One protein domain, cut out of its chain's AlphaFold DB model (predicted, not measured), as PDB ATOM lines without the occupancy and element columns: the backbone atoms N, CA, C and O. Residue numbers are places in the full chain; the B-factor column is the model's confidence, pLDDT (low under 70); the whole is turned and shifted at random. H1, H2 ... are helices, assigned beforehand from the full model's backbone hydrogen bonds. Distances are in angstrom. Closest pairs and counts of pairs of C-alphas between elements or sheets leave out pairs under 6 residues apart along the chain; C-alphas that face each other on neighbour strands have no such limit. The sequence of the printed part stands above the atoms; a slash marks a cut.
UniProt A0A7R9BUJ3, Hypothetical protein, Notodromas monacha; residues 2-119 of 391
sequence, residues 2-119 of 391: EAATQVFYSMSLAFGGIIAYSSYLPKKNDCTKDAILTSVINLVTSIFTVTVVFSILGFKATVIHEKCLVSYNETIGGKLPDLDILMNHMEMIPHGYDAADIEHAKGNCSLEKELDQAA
ATOM      1  N   GLU A   2     -56.626 333.847 683.128       77.00
ATOM      2  CA  GLU A   2     -56.885 333.758 684.575       77.00
ATOM      3  C   GLU A   2     -56.752 332.333 685.114       77.00
ATOM      4  O   GLU A   2     -55.951 332.115 686.010       77.00
ATOM      5  N   ALA A   3     -57.389 331.342 684.479       81.50
ATOM      6  CA  ALA A   3     -57.260 329.938 684.888       81.50
ATOM      7  C   ALA A   3     -55.800 329.453 684.954       81.50
ATOM      8  O   ALA A   3     -55.411 328.749 685.878       81.50
ATOM      9  N   ALA A   4     -54.964 329.855 683.996       76.94
ATOM     10  CA  ALA A   4     -53.563 329.455 683.997       76.94
ATOM     11  C   ALA A   4     -52.730 330.239 685.022       76.94
ATOM     12  O   ALA A   4     -51.852 329.671 685.661       76.94
ATOM     13  N   THR A   5     -53.037 331.522 685.225       79.06
ATOM     14  CA  THR A   5     -52.410 332.360 686.264       79.06
ATOM     15  C   THR A   5     -52.746 331.832 687.661       79.06
ATOM     16  O   THR A   5     -51.868 331.738 688.515       79.06
ATOM     17  N   GLN A   6     -53.985 331.378 687.860       86.19
ATOM     18  CA  GLN A   6     -54.440 330.751 689.096       86.19
ATOM     19  C   GLN A   6     -53.640 329.490 689.423       86.19
ATOM     20  O   GLN A   6     -53.298 329.275 690.580       86.19
ATOM     21  N   VAL A   7     -53.277 328.679 688.422       86.81
ATOM     22  CA  VAL A   7     -52.423 327.496 688.638       86.81
ATOM     23  C   VAL A   7     -51.033 327.894 689.143       86.81
ATOM     24  O   VAL A   7     -50.515 327.252 690.053       86.81
ATOM     25  N   PHE A   8     -50.440 328.965 688.605       84.38
ATOM     26  CA  PHE A   8     -49.137 329.463 689.067       84.38
ATOM     27  C   PHE A   8     -49.181 329.928 690.523       84.38
ATOM     28  O   PHE A   8     -48.297 329.564 691.300       84.38
ATOM     29  N   TYR A   9     -50.215 330.683 690.892       84.31
ATOM     30  CA  TYR A   9     -50.398 331.163 692.259       84.31
ATOM     31  C   TYR A   9     -50.721 330.040 693.239       84.31
ATOM     32  O   TYR A   9     -50.081 329.923 694.279       84.31
ATOM     33  N   SER A  10     -51.657 329.170 692.870       89.19
ATOM     34  CA  SER A  10     -52.088 328.041 693.692       89.19
ATOM     35  C   SER A  10     -50.937 327.078 693.994       89.19
ATOM     36  O   SER A  10     -50.808 326.614 695.120       89.19
ATOM     37  N   MET A  11     -50.047 326.843 693.026       88.56
ATOM     38  CA  MET A  11     -48.862 325.999 693.210       88.56
ATOM     39  C   MET A  11     -47.621 326.776 693.677       88.56
ATOM     40  O   MET A  11     -46.554 326.181 693.781       88.56
ATOM     41  N   SER A  12     -47.715 328.089 693.935       88.38
ATOM     42  CA  SER A  12     -46.580 328.940 694.338       88.38
ATOM     43  C   SER A  12     -45.338 328.799 693.433       88.38
ATOM     44  O   SER A  12     -44.191 328.795 693.893       88.38
ATOM     45  N   LEU A  13     -45.553 328.697 692.118       88.12
ATOM     46  CA  LEU A  13     -44.478 328.570 691.129       88.12
ATOM     47  C   LEU A  13     -43.767 329.912 690.904       88.12
ATOM     48  O   LEU A  13     -44.383 330.969 690.966       88.12
ATOM     49  N   ALA A  14     -42.466 329.865 690.607       86.19
ATOM     50  CA  ALA A  14     -41.599 331.032 690.383       86.19
ATOM     51  C   ALA A  14     -41.343 331.951 691.602       86.19
ATOM     52  O   ALA A  14     -40.579 332.904 691.478       86.19
ATOM     53  N   PHE A  15     -41.862 331.623 692.793       83.81
ATOM     54  CA  PHE A  15     -41.559 332.337 694.048       83.81
ATOM     55  C   PHE A  15     -40.234 331.918 694.708       83.81
ATOM     56  O   PHE A  15     -39.757 332.578 695.624       83.81
ATOM     57  N   GLY A  16     -39.645 330.790 694.296       83.75
ATOM     58  CA  GLY A  16     -38.398 330.260 694.866       83.75
ATOM     59  C   GLY A  16     -38.550 329.493 696.188       83.75
ATOM     60  O   GLY A  16     -37.647 328.740 696.543       83.75
ATOM     61  N   GLY A  17     -39.699 329.585 696.869       84.00
ATOM     62  CA  GLY A  17     -39.963 328.853 698.117       84.00
ATOM     63  C   GLY A  17     -39.865 327.330 697.969       84.00
ATOM     64  O   GLY A  17     -39.210 326.674 698.771       84.00
ATOM     65  N   ILE A  18     -40.423 326.759 696.891       88.19
ATOM     66  CA  ILE A  18     -40.336 325.308 696.628       88.19
ATOM     67  C   ILE A  18     -38.883 324.870 696.407       88.19
ATOM     68  O   ILE A  18     -38.479 323.831 696.915       88.19
ATOM     69  N   ILE A  19     -38.084 325.676 695.699       87.19
ATOM     70  CA  ILE A  19     -36.662 325.383 695.463       87.19
ATOM     71  C   ILE A  19     -35.905 325.383 696.798       87.19
ATOM     72  O   ILE A  19     -35.135 324.460 697.061       87.19
ATOM     73  N   ALA A  20     -36.171 326.370 697.660       85.12
ATOM     74  CA  ALA A  20     -35.583 326.439 698.993       85.12
ATOM     75  C   ALA A  20     -35.976 325.223 699.848       85.12
ATOM     76  O   ALA A  20     -35.098 324.569 700.404       85.12
ATOM     77  N   TYR A  21     -37.256 324.846 699.889       85.19
ATOM     78  CA  TYR A  21     -37.694 323.662 700.636       85.19
ATOM     79  C   TYR A  21     -37.118 322.357 700.089       85.19
ATOM     80  O   TYR A  21     -36.658 321.520 700.861       85.19
ATOM     81  N   SER A  22     -37.083 322.194 698.765       86.88
ATOM     82  CA  SER A  22     -36.490 321.011 698.137       86.88
ATOM     83  C   SER A  22     -34.984 320.902 698.382       86.88
ATOM     84  O   SER A  22     -34.460 319.792 698.388       86.88
ATOM     85  N   SER A  23     -34.281 322.014 698.625       85.06
ATOM     86  CA  SER A  23     -32.846 321.993 698.946       85.06
ATOM     87  C   SER A  23     -32.526 321.344 700.299       85.06
ATOM     88  O   SER A  23     -31.401 320.889 700.499       85.06
ATOM     89  N   TYR A  24     -33.517 321.258 701.195       82.31
ATOM     90  CA  TYR A  24     -33.390 320.615 702.506       82.31
ATOM     91  C   TYR A  24     -33.735 319.122 702.496       82.31
ATOM     92  O   TYR A  24     -33.578 318.461 703.520       82.31
ATOM     93  N   LEU A  25     -34.217 318.577 701.374       86.75
ATOM     94  CA  LEU A  25     -34.541 317.155 701.274       86.75
ATOM     95  C   LEU A  25     -33.270 316.303 701.080       86.75
ATOM     96  O   LEU A  25     -32.331 316.744 700.403       86.75
ATOM     97  N   PRO A  26     -33.243 315.059 701.600       86.19
ATOM     98  CA  PRO A  26     -32.153 314.118 701.349       86.19
ATOM     99  C   PRO A  26     -31.921 313.891 699.852       86.19
ATOM    100  O   PRO A  26     -32.860 313.887 699.050       86.19
ATOM    101  N   LYS A  27     -30.668 313.628 699.456       79.12
ATOM    102  CA  LYS A  27     -30.287 313.471 698.035       79.12
ATOM    103  C   LYS A  27     -31.068 312.366 697.315       79.12
ATOM    104  O   LYS A  27     -31.361 312.517 696.135       79.12
ATOM    105  N   LYS A  28     -31.387 311.266 698.002       83.75
ATOM    106  CA  LYS A  28     -32.089 310.100 697.432       83.75
ATOM    107  C   LYS A  28     -33.614 310.150 697.623       83.75
ATOM    108  O   LYS A  28     -34.274 309.116 697.545       83.75
ATOM    109  N   ASN A  29     -34.183 311.324 697.909       87.56
ATOM    110  CA  ASN A  29     -35.626 311.465 698.079       87.56
ATOM    111  C   ASN A  29     -36.378 311.384 696.735       87.56
ATOM    112  O   ASN A  29     -35.937 311.922 695.716       87.56
ATOM    113  N   ASP A  30     -37.548 310.742 696.732       88.69
ATOM    114  CA  ASP A  30     -38.378 310.579 695.535       88.69
ATOM    115  C   ASP A  30     -39.219 311.838 695.269       88.69
ATOM    116  O   ASP A  30     -40.425 311.889 695.515       88.69
ATOM    117  N   CYS A  31     -38.569 312.862 694.713       89.69
ATOM    118  CA  CYS A  31     -39.204 314.144 694.402       89.69
ATOM    119  C   CYS A  31     -40.363 314.035 693.395       89.69
ATOM    120  O   CYS A  31     -41.218 314.919 693.336       89.69
ATOM    121  N   THR A  32     -40.429 312.949 692.611       89.56
ATOM    122  CA  THR A  32     -41.523 312.736 691.653       89.56
ATOM    123  C   THR A  32     -42.824 312.424 692.386       89.56
ATOM    124  O   THR A  32     -43.873 312.964 692.029       89.56
ATOM    125  N   LYS A  33     -42.772 311.591 693.433       90.69
ATOM    126  CA  LYS A  33     -43.948 311.302 694.266       90.69
ATOM    127  C   LYS A  33     -44.429 312.538 695.008       90.69
ATOM    128  O   LYS A  33     -45.628 312.804 694.988       90.69
ATOM    129  N   ASP A  34     -43.512 313.305 695.588       92.38
ATOM    130  CA  ASP A  34     -43.851 314.516 696.339       92.38
ATOM    131  C   ASP A  34     -44.536 315.556 695.445       92.38
ATOM    132  O   ASP A  34     -45.561 316.132 695.819       92.38
ATOM    133  N   ALA A  35     -44.030 315.744 694.220       91.88
ATOM    134  CA  ALA A  35     -44.622 316.655 693.245       91.88
ATOM    135  C   ALA A  35     -46.038 316.224 692.821       91.88
ATOM    136  O   ALA A  35     -46.945 317.061 692.754       91.88
ATOM    137  N   ILE A  36     -46.253 314.929 692.561       93.38
ATOM    138  CA  ILE A  36     -47.576 314.395 692.202       93.38
ATOM    139  C   ILE A  36     -48.541 314.526 693.384       93.38
ATOM    140  O   ILE A  36     -49.649 315.028 693.208       93.38
ATOM    141  N   LEU A  37     -48.119 314.121 694.584       94.88
ATOM    142  CA  LEU A  37     -48.939 314.181 695.791       94.88
ATOM    143  C   LEU A  37     -49.369 315.619 696.098       94.88
ATOM    144  O   LEU A  37     -50.556 315.871 696.293       94.88
ATOM    145  N   THR A  38     -48.429 316.564 696.060       93.12
ATOM    146  CA  THR A  38     -48.710 317.989 696.292       93.12
ATOM    147  C   THR A  38     -49.702 318.530 695.262       93.12
ATOM    148  O   THR A  38     -50.661 319.210 695.623       93.12
ATOM    149  N   SER A  39     -49.533 318.169 693.985       93.88
ATOM    150  CA  SER A  39     -50.442 318.592 692.911       93.88
ATOM    151  C   SER A  39     -51.860 318.035 693.096       93.88
ATOM    152  O   SER A  39     -52.839 318.756 692.900       93.88
ATOM    153  N   VAL A  40     -51.987 316.767 693.506       96.12
ATOM    154  CA  VAL A  40     -53.285 316.121 693.766       96.12
ATOM    155  C   VAL A  40     -53.966 316.723 694.993       96.12
ATOM    156  O   VAL A  40     -55.150 317.043 694.925       96.12
ATOM    157  N   ILE A  41     -53.237 316.928 696.095       96.00
ATOM    158  CA  ILE A  41     -53.783 317.556 697.308       96.00
ATOM    159  C   ILE A  41     -54.272 318.972 696.998       96.00
ATOM    160  O   ILE A  41     -55.374 319.335 697.409       96.00
ATOM    161  N   ASN A  42     -53.503 319.752 696.235       93.88
ATOM    162  CA  ASN A  42     -53.900 321.098 695.833       93.88
ATOM    163  C   ASN A  42     -55.197 321.094 695.001       93.88
ATOM    164  O   ASN A  42     -56.101 321.893 695.253       93.88
ATOM    165  N   LEU A  43     -55.334 320.149 694.063       94.56
ATOM    166  CA  LEU A  43     -56.552 319.983 693.269       94.56
ATOM    167  C   LEU A  43     -57.763 319.614 694.140       94.56
ATOM    168  O   LEU A  43     -58.807 320.255 694.040       94.56
ATOM    169  N   VAL A  44     -57.623 318.607 695.008       96.25
ATOM    170  CA  VAL A  44     -58.703 318.157 695.904       96.25
ATOM    171  C   VAL A  44     -59.125 319.280 696.850       96.25
ATOM    172  O   VAL A  44     -60.317 319.539 697.002       96.25
ATOM    173  N   THR A  45     -58.158 319.995 697.427       94.62
ATOM    174  CA  THR A  45     -58.414 321.132 698.324       94.62
ATOM    175  C   THR A  45     -59.136 322.261 697.594       94.62
ATOM    176  O   THR A  45     -60.076 322.838 698.139       94.62
ATOM    177  N   SER A  46     -58.761 322.542 696.343       93.56
ATOM    178  CA  SER A  46     -59.427 323.555 695.518       93.56
ATOM    179  C   SER A  46     -60.885 323.183 695.231       93.56
ATOM    180  O   SER A  46     -61.773 324.006 695.431       93.56
ATOM    181  N   ILE A  47     -61.160 321.933 694.838       94.75
ATOM    182  CA  ILE A  47     -62.529 321.446 694.580       94.75
ATOM    183  C   ILE A  47     -63.379 321.477 695.858       94.75
ATOM    184  O   ILE A  47     -64.535 321.910 695.829       94.75
ATOM    185  N   PHE A  48     -62.803 321.055 696.986       95.12
ATOM    186  CA  PHE A  48     -63.469 321.099 698.285       95.12
ATOM    187  C   PHE A  48     -63.817 322.540 698.681       95.12
ATOM    188  O   PHE A  48     -64.967 322.831 699.003       95.12
ATOM    189  N   THR A  49     -62.851 323.455 698.574       92.00
ATOM    190  CA  THR A  49     -63.036 324.875 698.904       92.00
ATOM    191  C   THR A  49     -64.124 325.503 698.039       92.00
ATOM    192  O   THR A  49     -65.027 326.144 698.567       92.00
ATOM    193  N   VAL A  50     -64.093 325.262 696.726       92.31
ATOM    194  CA  VAL A  50     -65.112 325.746 695.782       92.31
ATOM    195  C   VAL A  50     -66.504 325.243 696.169       92.31
ATOM    196  O   VAL A  50     -67.437 326.036 696.255       92.31
ATOM    197  N   THR A  51     -66.643 323.954 696.486       94.00
ATOM    198  CA  THR A  51     -67.926 323.371 696.922       94.00
ATOM    199  C   THR A  51     -68.475 324.061 698.174       94.00
ATOM    200  O   THR A  51     -69.656 324.409 698.223       94.00
ATOM    201  N   VAL A  52     -67.625 324.293 699.180       92.69
ATOM    202  CA  VAL A  52     -68.018 324.959 700.433       92.69
ATOM    203  C   VAL A  52     -68.407 326.419 700.186       92.69
ATOM    204  O   VAL A  52     -69.444 326.869 700.672       92.69
ATOM    205  N   VAL A  53     -67.617 327.147 699.391       90.56
ATOM    206  CA  VAL A  53     -67.871 328.553 699.044       90.56
ATOM    207  C   VAL A  53     -69.214 328.705 698.332       90.56
ATOM    208  O   VAL A  53     -70.047 329.497 698.769       90.56
ATOM    209  N   PHE A  54     -69.462 327.920 697.282       90.69
ATOM    210  CA  PHE A  54     -70.712 328.012 696.521       90.69
ATOM    211  C   PHE A  54     -71.935 327.570 697.327       90.69
ATOM    212  O   PHE A  54     -73.017 328.116 697.132       90.69
ATOM    213  N   SER A  55     -71.769 326.645 698.276       92.06
ATOM    214  CA  SER A  55     -72.849 326.244 699.187       92.06
ATOM    215  C   SER A  55     -73.270 327.399 700.107       92.06
ATOM    216  O   SER A  55     -74.460 327.633 700.302       92.06
ATOM    217  N   ILE A  56     -72.307 328.164 700.639       89.88
ATOM    218  CA  ILE A  56     -72.582 329.332 701.494       89.88
ATOM    219  C   ILE A  56     -73.135 330.505 700.671       89.88
ATOM    220  O   ILE A  56     -74.053 331.186 701.127       89.88
ATOM    221  N   LEU A  57     -72.638 330.706 699.445       88.56
ATOM    222  CA  LEU A  57     -73.196 331.685 698.506       88.56
ATOM    223  C   LEU A  57     -74.656 331.378 698.161       88.56
ATOM    224  O   LEU A  57     -75.491 332.275 698.235       88.56
ATOM    225  N   GLY A  58     -74.968 330.117 697.848       89.38
ATOM    226  CA  GLY A  58     -76.334 329.675 697.579       89.38
ATOM    227  C   GLY A  58     -77.253 329.893 698.779       89.38
ATOM    228  O   GLY A  58     -78.324 330.469 698.628       89.38
ATOM    229  N   PHE A  59     -76.804 329.528 699.986       90.25
ATOM    230  CA  PHE A  59     -77.549 329.792 701.218       90.25
ATOM    231  C   PHE A  59     -77.830 331.289 701.418       90.25
ATOM    232  O   PHE A  59     -78.979 331.672 701.635       90.25
ATOM    233  N   LYS A  60     -76.806 332.147 701.297       88.44
ATOM    234  CA  LYS A  60     -76.970 333.604 701.417       88.44
ATOM    235  C   LYS A  60     -77.984 334.131 700.405       88.44
ATOM    236  O   LYS A  60     -78.847 334.920 700.777       88.44
ATOM    237  N   ALA A  61     -77.860 333.724 699.144       87.00
ATOM    238  CA  ALA A  61     -78.733 334.200 698.081       87.00
ATOM    239  C   ALA A  61     -80.196 333.831 698.348       87.00
ATOM    240  O   ALA A  61     -81.061 334.697 698.253       87.00
ATOM    241  N   THR A  62     -80.468 332.592 698.772       86.31
ATOM    242  CA  THR A  62     -81.825 332.158 699.131       86.31
ATOM    243  C   THR A  62     -82.376 332.952 700.313       86.31
ATOM    244  O   THR A  62     -83.480 333.476 700.225       86.31
ATOM    245  N   VAL A  63     -81.597 333.136 701.386       86.75
ATOM    246  CA  VAL A  63     -82.050 333.890 702.570       86.75
ATOM    247  C   VAL A  63     -82.349 335.355 702.236       86.75
ATOM    248  O   VAL A  63     -83.347 335.907 702.699       86.75
ATOM    249  N   ILE A  64     -81.507 336.008 701.430       84.75
ATOM    250  CA  ILE A  64     -81.741 337.397 701.002       84.75
ATOM    251  C   ILE A  64     -82.973 337.483 700.099       84.75
ATOM    252  O   ILE A  64     -83.799 338.380 700.279       84.75
ATOM    253  N   HIS A  65     -83.124 336.540 699.169       84.25
ATOM    254  CA  HIS A  65     -84.276 336.464 698.280       84.25
ATOM    255  C   HIS A  65     -85.590 336.314 699.063       84.25
ATOM    256  O   HIS A  65     -86.522 337.088 698.847       84.25
ATOM    257  N   GLU A  66     -85.639 335.402 700.038       83.50
ATOM    258  CA  GLU A  66     -86.797 335.213 700.920       83.50
ATOM    259  C   GLU A  66     -87.130 336.487 701.712       83.50
ATOM    260  O   GLU A  66     -88.281 336.928 701.727       83.50
ATOM    261  N   LYS A  67     -86.126 337.143 702.314       85.31
ATOM    262  CA  LYS A  67     -86.322 338.406 703.052       85.31
ATOM    263  C   LYS A  67     -86.848 339.531 702.156       85.31
ATOM    264  O   LYS A  67     -87.711 340.298 702.586       85.31
ATOM    265  N   CYS A  68     -86.362 339.619 700.917       85.69
ATOM    266  CA  CYS A  68     -86.834 340.593 699.932       85.69
ATOM    267  C   CYS A  68     -88.313 340.367 699.595       85.69
ATOM    268  O   CYS A  68     -89.099 341.314 699.613       85.69
ATOM    269  N   LEU A  69     -88.714 339.112 699.369       81.94
ATOM    270  CA  LEU A  69     -90.102 338.755 699.073       81.94
ATOM    271  C   LEU A  69     -91.049 339.062 700.236       81.94
ATOM    272  O   LEU A  69     -92.125 339.615 700.009       81.94
ATOM    273  N   VAL A  70     -90.649 338.760 701.476       83.00
ATOM    274  CA  VAL A  70     -91.442 339.089 702.672       83.00
ATOM    275  C   VAL A  70     -91.617 340.605 702.805       83.00
ATOM    276  O   VAL A  70     -92.744 341.080 702.939       83.00
ATOM    277  N   SER A  71     -90.533 341.376 702.684       84.00
ATOM    278  CA  SER A  71     -90.587 342.843 702.766       84.00
ATOM    279  C   SER A  71     -91.422 343.467 701.639       84.00
ATOM    280  O   SER A  71     -92.185 344.415 701.861       84.00
ATOM    281  N   TYR A  72     -91.339 342.911 700.429       81.50
ATOM    282  CA  TYR A  72     -92.173 343.339 699.310       81.50
ATOM    283  C   TYR A  72     -93.654 343.031 699.565       81.50
ATOM    284  O   TYR A  72     -94.499 343.902 699.355       81.50
ATOM    285  N   ASN A  73     -93.968 341.837 700.083       80.06
ATOM    286  CA  ASN A  73     -95.336 341.440 700.421       80.06
ATOM    287  C   ASN A  73     -95.964 342.372 701.474       80.06
ATOM    288  O   ASN A  73     -97.113 342.793 701.334       80.06
ATOM    289  N   GLU A  74     -95.199 342.763 702.495       81.94
ATOM    290  CA  GLU A  74     -95.636 343.757 703.485       81.94
ATOM    291  C   GLU A  74     -95.940 345.118 702.839       81.94
ATOM    292  O   GLU A  74     -96.947 345.748 703.161       81.94
ATOM    293  N   THR A  75     -95.125 345.543 701.870       80.75
ATOM    294  CA  THR A  75     -95.292 346.828 701.167       80.75
ATOM    295  C   THR A  75     -96.573 346.872 700.325       80.75
ATOM    296  O   THR A  75     -97.230 347.911 700.247       80.75
ATOM    297  N   ILE A  76     -96.965 345.746 699.723       79.81
ATOM    298  CA  ILE A  76     -98.190 345.630 698.911       79.81
ATOM    299  C   ILE A  76     -99.433 345.225 699.728       79.81
ATOM    300  O   ILE A  76    -100.524 345.094 699.168       79.81
ATOM    301  N   GLY A  77     -99.289 345.051 701.047       77.19
ATOM    302  CA  GLY A  77    -100.387 344.757 701.970       77.19
ATOM    303  C   GLY A  77    -100.813 343.287 702.024       77.19
ATOM    304  O   GLY A  77    -102.000 343.018 702.200       77.19
ATOM    305  N   GLY A  78     -99.885 342.338 701.867       72.56
ATOM    306  CA  GLY A  78    -100.175 340.905 702.013       72.56
ATOM    307  C   GLY A  78    -100.806 340.264 700.774       72.56
ATOM    308  O   GLY A  78    -101.519 339.271 700.889       72.56
ATOM    309  N   LYS A  79    -100.602 340.859 699.595       70.50
ATOM    310  CA  LYS A  79    -101.165 340.400 698.316       70.50
ATOM    311  C   LYS A  79    -100.282 339.395 697.575       70.50
ATOM    312  O   LYS A  79    -100.606 339.054 696.448       70.50
ATOM    313  N   LEU A  80     -99.163 338.946 698.135       68.25
ATOM    314  CA  LEU A  80     -98.355 337.876 697.547       68.25
ATOM    315  C   LEU A  80     -98.801 336.518 698.124       68.25
ATOM    316  O   LEU A  80     -99.076 336.451 699.326       68.25
ATOM    317  N   PRO A  81     -98.865 335.441 697.313       67.12
ATOM    318  CA  PRO A  81     -99.102 334.092 697.824       67.12
ATOM    319  C   PRO A  81     -98.002 333.648 698.798       67.12
ATOM    320  O   PRO A  81     -96.899 334.200 698.796       67.12
ATOM    321  N   ASP A  82     -98.303 332.620 699.598       65.31
ATOM    322  CA  ASP A  82     -97.345 332.018 700.529       65.31
ATOM    323  C   ASP A  82     -96.023 331.661 699.831       65.31
ATOM    324  O   ASP A  82     -96.000 331.175 698.694       65.31
ATOM    325  N   LEU A  83     -94.922 331.892 700.550       64.62
ATOM    326  CA  LEU A  83     -93.544 331.791 700.060       64.62
ATOM    327  C   LEU A  83     -93.250 330.424 699.409       64.62
ATOM    328  O   LEU A  83     -92.621 330.365 698.355       64.62
ATOM    329  N   ASP A  84     -93.820 329.344 699.953       58.75
ATOM    330  CA  ASP A  84     -93.708 327.982 699.410       58.75
ATOM    331  C   ASP A  84     -94.341 327.815 698.020       58.75
ATOM    332  O   ASP A  84     -93.842 327.042 697.200       58.75
ATOM    333  N   ILE A  85     -95.433 328.526 697.725       59.72
ATOM    334  CA  ILE A  85     -96.122 328.461 696.427       59.72
ATOM    335  C   ILE A  85     -95.351 329.287 695.397       59.72
ATOM    336  O   ILE A  85     -95.172 328.850 694.260       59.72
ATOM    337  N   LEU A  86     -94.849 330.455 695.807       63.78
ATOM    338  CA  LEU A  86     -94.073 331.347 694.949       63.78
ATOM    339  C   LEU A  86     -92.716 330.735 694.551       63.78
ATOM    340  O   LEU A  86     -92.273 330.913 693.417       63.78
ATOM    341  N   MET A  87     -92.080 329.996 695.467       61.44
ATOM    342  CA  MET A  87     -90.776 329.363 695.243       61.44
ATOM    343  C   MET A  87     -90.864 328.024 694.491       61.44
ATOM    344  O   MET A  87     -89.961 327.715 693.715       61.44
ATOM    345  N   ASN A  88     -91.941 327.239 694.663       55.75
ATOM    346  CA  ASN A  88     -92.059 325.898 694.062       55.75
ATOM    347  C   ASN A  88     -92.891 325.832 692.768       55.75
ATOM    348  O   ASN A  88     -92.693 324.917 691.965       55.75
ATOM    349  N   HIS A  89     -93.813 326.769 692.523       56.25
ATOM    350  CA  HIS A  89     -94.662 326.772 691.324       56.25
ATOM    351  C   HIS A  89     -94.303 327.924 690.389       56.25
ATOM    352  O   HIS A  89     -95.026 328.903 690.237       56.25
ATOM    353  N   MET A  90     -93.172 327.762 689.703       51.12
ATOM    354  CA  MET A  90     -92.593 328.780 688.823       51.12
ATOM    355  C   MET A  90     -93.460 329.133 687.592       51.12
ATOM    356  O   MET A  90     -93.193 330.146 686.946       51.12
ATOM    357  N   GLU A  91     -94.512 328.353 687.294       53.75
ATOM    358  CA  GLU A  91     -95.312 328.467 686.058       53.75
ATOM    359  C   GLU A  91     -96.839 328.569 686.250       53.75
ATOM    360  O   GLU A  91     -97.548 328.834 685.282       53.75
ATOM    361  N   MET A  92     -97.378 328.416 687.466       51.31
ATOM    362  CA  MET A  92     -98.818 328.591 687.713       51.31
ATOM    363  C   MET A  92     -99.059 329.758 688.662       51.31
ATOM    364  O   MET A  92     -98.920 329.625 689.873       51.31
ATOM    365  N   ILE A  93     -99.456 330.900 688.092       57.94
ATOM    366  CA  ILE A  93     -99.983 332.039 688.849       57.94
ATOM    367  C   ILE A  93    -101.268 331.560 689.545       57.94
ATOM    368  O   ILE A  93    -102.224 331.207 688.847       57.94
ATOM    369  N   PRO A  94    -101.326 331.509 690.888       58.47
ATOM    370  CA  PRO A  94    -102.529 331.062 691.573       58.47
ATOM    371  C   PRO A  94    -103.680 332.033 691.275       58.47
ATOM    372  O   PRO A  94    -103.513 333.253 691.340       58.47
ATOM    373  N   HIS A  95    -104.855 331.504 690.923       56.22
ATOM    374  CA  HIS A  95    -106.034 332.323 690.635       56.22
ATOM    375  C   HIS A  95    -106.401 333.188 691.852       56.22
ATOM    376  O   HIS A  95    -106.681 332.654 692.922       56.22
ATOM    377  N   GLY A  96    -106.423 334.514 691.674       60.84
ATOM    378  CA  GLY A  96    -106.727 335.483 692.738       60.84
ATOM    379  C   GLY A  96    -105.616 336.495 693.035       60.84
ATOM    380  O   GLY A  96    -105.841 337.391 693.842       60.84
ATOM    381  N   TYR A  97    -104.462 336.383 692.370       66.38
ATOM    382  CA  TYR A  97    -103.312 337.279 692.534       66.38
ATOM    383  C   TYR A  97    -102.964 338.022 691.236       66.38
ATOM    384  O   TYR A  97    -103.071 337.456 690.146       66.38
ATOM    385  N   ASP A  98    -102.544 339.287 691.349       69.00
ATOM    386  CA  ASP A  98    -102.177 340.126 690.203       69.00
ATOM    387  C   ASP A  98    -100.814 339.714 689.620       69.00
ATOM    388  O   ASP A  98     -99.783 339.729 690.294       69.00
ATOM    389  N   ALA A  99    -100.798 339.379 688.327       69.00
ATOM    390  CA  ALA A  99     -99.588 338.953 687.619       69.00
ATOM    391  C   ALA A  99     -98.505 340.048 687.576       69.00
ATOM    392  O   ALA A  99     -97.317 339.734 687.629       69.00
ATOM    393  N   ALA A 100     -98.911 341.322 687.536       71.38
ATOM    394  CA  ALA A 100     -98.000 342.466 687.521       71.38
ATOM    395  C   ALA A 100     -97.206 342.603 688.833       71.38
ATOM    396  O   ALA A 100     -96.013 342.897 688.796       71.38
ATOM    397  N   ASP A 101     -97.838 342.338 689.982       69.88
ATOM    398  CA  ASP A 101     -97.178 342.398 691.292       69.88
ATOM    399  C   ASP A 101     -96.158 341.261 691.454       69.88
ATOM    400  O   ASP A 101     -95.080 341.464 692.013       69.88
ATOM    401  N   ILE A 102     -96.462 340.080 690.901       69.38
ATOM    402  CA  ILE A 102     -95.560 338.919 690.877       69.38
ATOM    403  C   ILE A 102     -94.372 339.163 689.934       69.38
ATOM    404  O   ILE A 102     -93.239 338.812 690.263       69.38
ATOM    405  N   GLU A 103     -94.602 339.773 688.771       71.75
ATOM    406  CA  GLU A 103     -93.546 340.104 687.810       71.75
ATOM    407  C   GLU A 103     -92.616 341.207 688.344       71.75
ATOM    408  O   GLU A 103     -91.393 341.087 688.245       71.75
ATOM    409  N   HIS A 104     -93.166 342.220 689.024       72.88
ATOM    410  CA  HIS A 104     -92.375 343.230 689.730       72.88
ATOM    411  C   HIS A 104     -91.575 342.650 690.902       72.88
ATOM    412  O   HIS A 104     -90.406 343.009 691.068       72.88
ATOM    413  N   ALA A 105     -92.154 341.732 691.683       71.81
ATOM    414  CA  ALA A 105     -91.435 341.026 692.742       71.81
ATOM    415  C   ALA A 105     -90.271 340.197 692.174       71.81
ATOM    416  O   ALA A 105     -89.159 340.272 692.690       71.81
ATOM    417  N   LYS A 106     -90.486 339.473 691.064       70.31
ATOM    418  CA  LYS A 106     -89.428 338.719 690.368       70.31
ATOM    419  C   LYS A 106     -88.324 339.626 689.814       70.31
ATOM    420  O   LYS A 106     -87.156 339.255 689.877       70.31
ATOM    421  N   GLY A 107     -88.674 340.804 689.294       73.62
ATOM    422  CA  GLY A 107     -87.703 341.770 688.771       73.62
ATOM    423  C   GLY A 107     -86.865 342.454 689.859       73.62
ATOM    424  O   GLY A 107     -85.654 342.605 689.701       73.62
ATOM    425  N   ASN A 108     -87.492 342.844 690.972       76.69
ATOM    426  CA  ASN A 108     -86.817 343.548 692.069       76.69
ATOM    427  C   ASN A 108     -86.065 342.605 693.019       76.69
ATOM    428  O   ASN A 108     -84.992 342.966 693.493       76.69
ATOM    429  N   CYS A 109     -86.592 341.404 693.257       79.38
ATOM    430  CA  CYS A 109     -86.015 340.390 694.136       79.38
ATOM    431  C   CYS A 109     -85.504 339.191 693.320       79.38
ATOM    432  O   CYS A 109     -85.895 338.061 693.588       79.38
ATOM    433  N   SER A 110     -84.666 339.389 692.299       78.94
ATOM    434  CA  SER A 110     -84.153 338.264 691.495       78.94
ATOM    435  C   SER A 110     -83.000 337.532 692.193       78.94
ATOM    436  O   SER A 110     -81.978 338.138 692.510       78.94
ATOM    437  N   LEU A 111     -83.138 336.212 692.365       78.75
ATOM    438  CA  LEU A 111     -82.082 335.344 692.900       78.75
ATOM    439  C   LEU A 111     -80.826 335.352 692.009       78.75
ATOM    440  O   LEU A 111     -79.711 335.389 692.515       78.75
ATOM    441  N   GLU A 112     -81.002 335.361 690.685       77.38
ATOM    442  CA  GLU A 112     -79.896 335.393 689.716       77.38
ATOM    443  C   GLU A 112     -79.056 336.663 689.881       77.38
ATOM    444  O   GLU A 112     -77.832 336.599 689.921       77.38
ATOM    445  N   LYS A 113     -79.713 337.803 690.123       78.44
ATOM    446  CA  LYS A 113     -79.032 339.075 690.385       78.44
ATOM    447  C   LYS A 113     -78.200 339.032 691.672       78.44
ATOM    448  O   LYS A 113     -77.115 339.603 691.700       78.44
ATOM    449  N   GLU A 114     -78.676 338.348 692.711       78.06
ATOM    450  CA  GLU A 114     -77.932 338.166 693.968       78.06
ATOM    451  C   GLU A 114     -76.726 337.222 693.811       78.06
ATOM    452  O   GLU A 114     -75.688 337.450 694.436       78.06
ATOM    453  N   LEU A 115     -76.831 336.183 692.970       78.94
ATOM    454  CA  LEU A 115     -75.701 335.304 692.644       78.94
ATOM    455  C   LEU A 115     -74.661 336.015 691.767       78.94
ATOM    456  O   LEU A 115     -73.465 335.871 692.015       78.94
ATOM    457  N   ASP A 116     -75.103 336.802 690.787       72.81
ATOM    458  CA  ASP A 116     -74.224 337.550 689.879       72.81
ATOM    459  C   ASP A 116     -73.527 338.732 690.569       72.81
ATOM    460  O   ASP A 116     -72.458 339.171 690.144       72.81
ATOM    461  N   GLN A 117     -74.099 339.237 691.667       69.81
ATOM    462  CA  GLN A 117     -73.475 340.232 692.543       69.81
ATOM    463  C   GLN A 117     -72.486 339.627 693.552       69.81
ATOM    464  O   GLN A 117     -72.006 340.339 694.441       69.81
ATOM    465  N   ALA A 118     -72.153 338.336 693.444       64.25
ATOM    466  CA  ALA A 118     -71.123 337.734 694.278       64.25
ATOM    467  C   ALA A 118     -69.807 338.525 694.159       64.25
ATOM    468  O   ALA A 118     -69.229 338.671 693.084       64.25
ATOM    469  N   ALA A 119     -69.344 339.060 695.291       64.75
ATOM    470  CA  ALA A 119     -68.118 339.842 695.348       64.75
ATOM    471  C   ALA A 119     -66.908 338.982 694.951       64.75
ATOM    472  O   ALA A 119     -66.726 337.880 695.468       64.75
TER     473      ALA A 119
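What this domain is: This is residues 2 to 119 of the 391 residues of the protein "Hypothetical protein" of Notodromas monacha (UniProt A0A7R9BUJ3). One long helix, H3, makes the length of a rod; short helices H1 and H2 lie towards its first end, while H4, H5 and H6 fold back towards its other end. The printed part has 118 residues with six named helices in chain order, all helix, extended, radius of gyration of the C-alphas 25.0 A, spans 80 by 21 by 20 A.

How they stand to each other: H1, residues 2 to 10, is close to but not clearly touching H3, residues 31 to 75; their closest C-alphas, Ser 10 and Asn 42, are 7.5 A apart. H2, residues 17 to 23, touches no helix. H4, residues 83 to 88, is close to but not clearly touching H3, closest C-alphas Glu 66 and Leu 83, 7.6 A. H5, residues 99 to 108, likewise, Leu 69 and Ala 105, 6.9 A. H6, residues 111 to 116, touches H3, closest C-alphas Ala 61 and Glu 114, 5.8 A. Each helix has every O i to N i+4 pair within hydrogen-bond range.

Where its parts are: H3 runs 65.3 A from C-alpha 31 (-39.204, 314.144, 694.402) to C-alpha 75 (-95.292, 346.828, 701.167).

The domain as a whole: The printed part has no cut and no long link. Residues 80 to 99, 101 to 102 and 117 to 119 have pLDDT under 70.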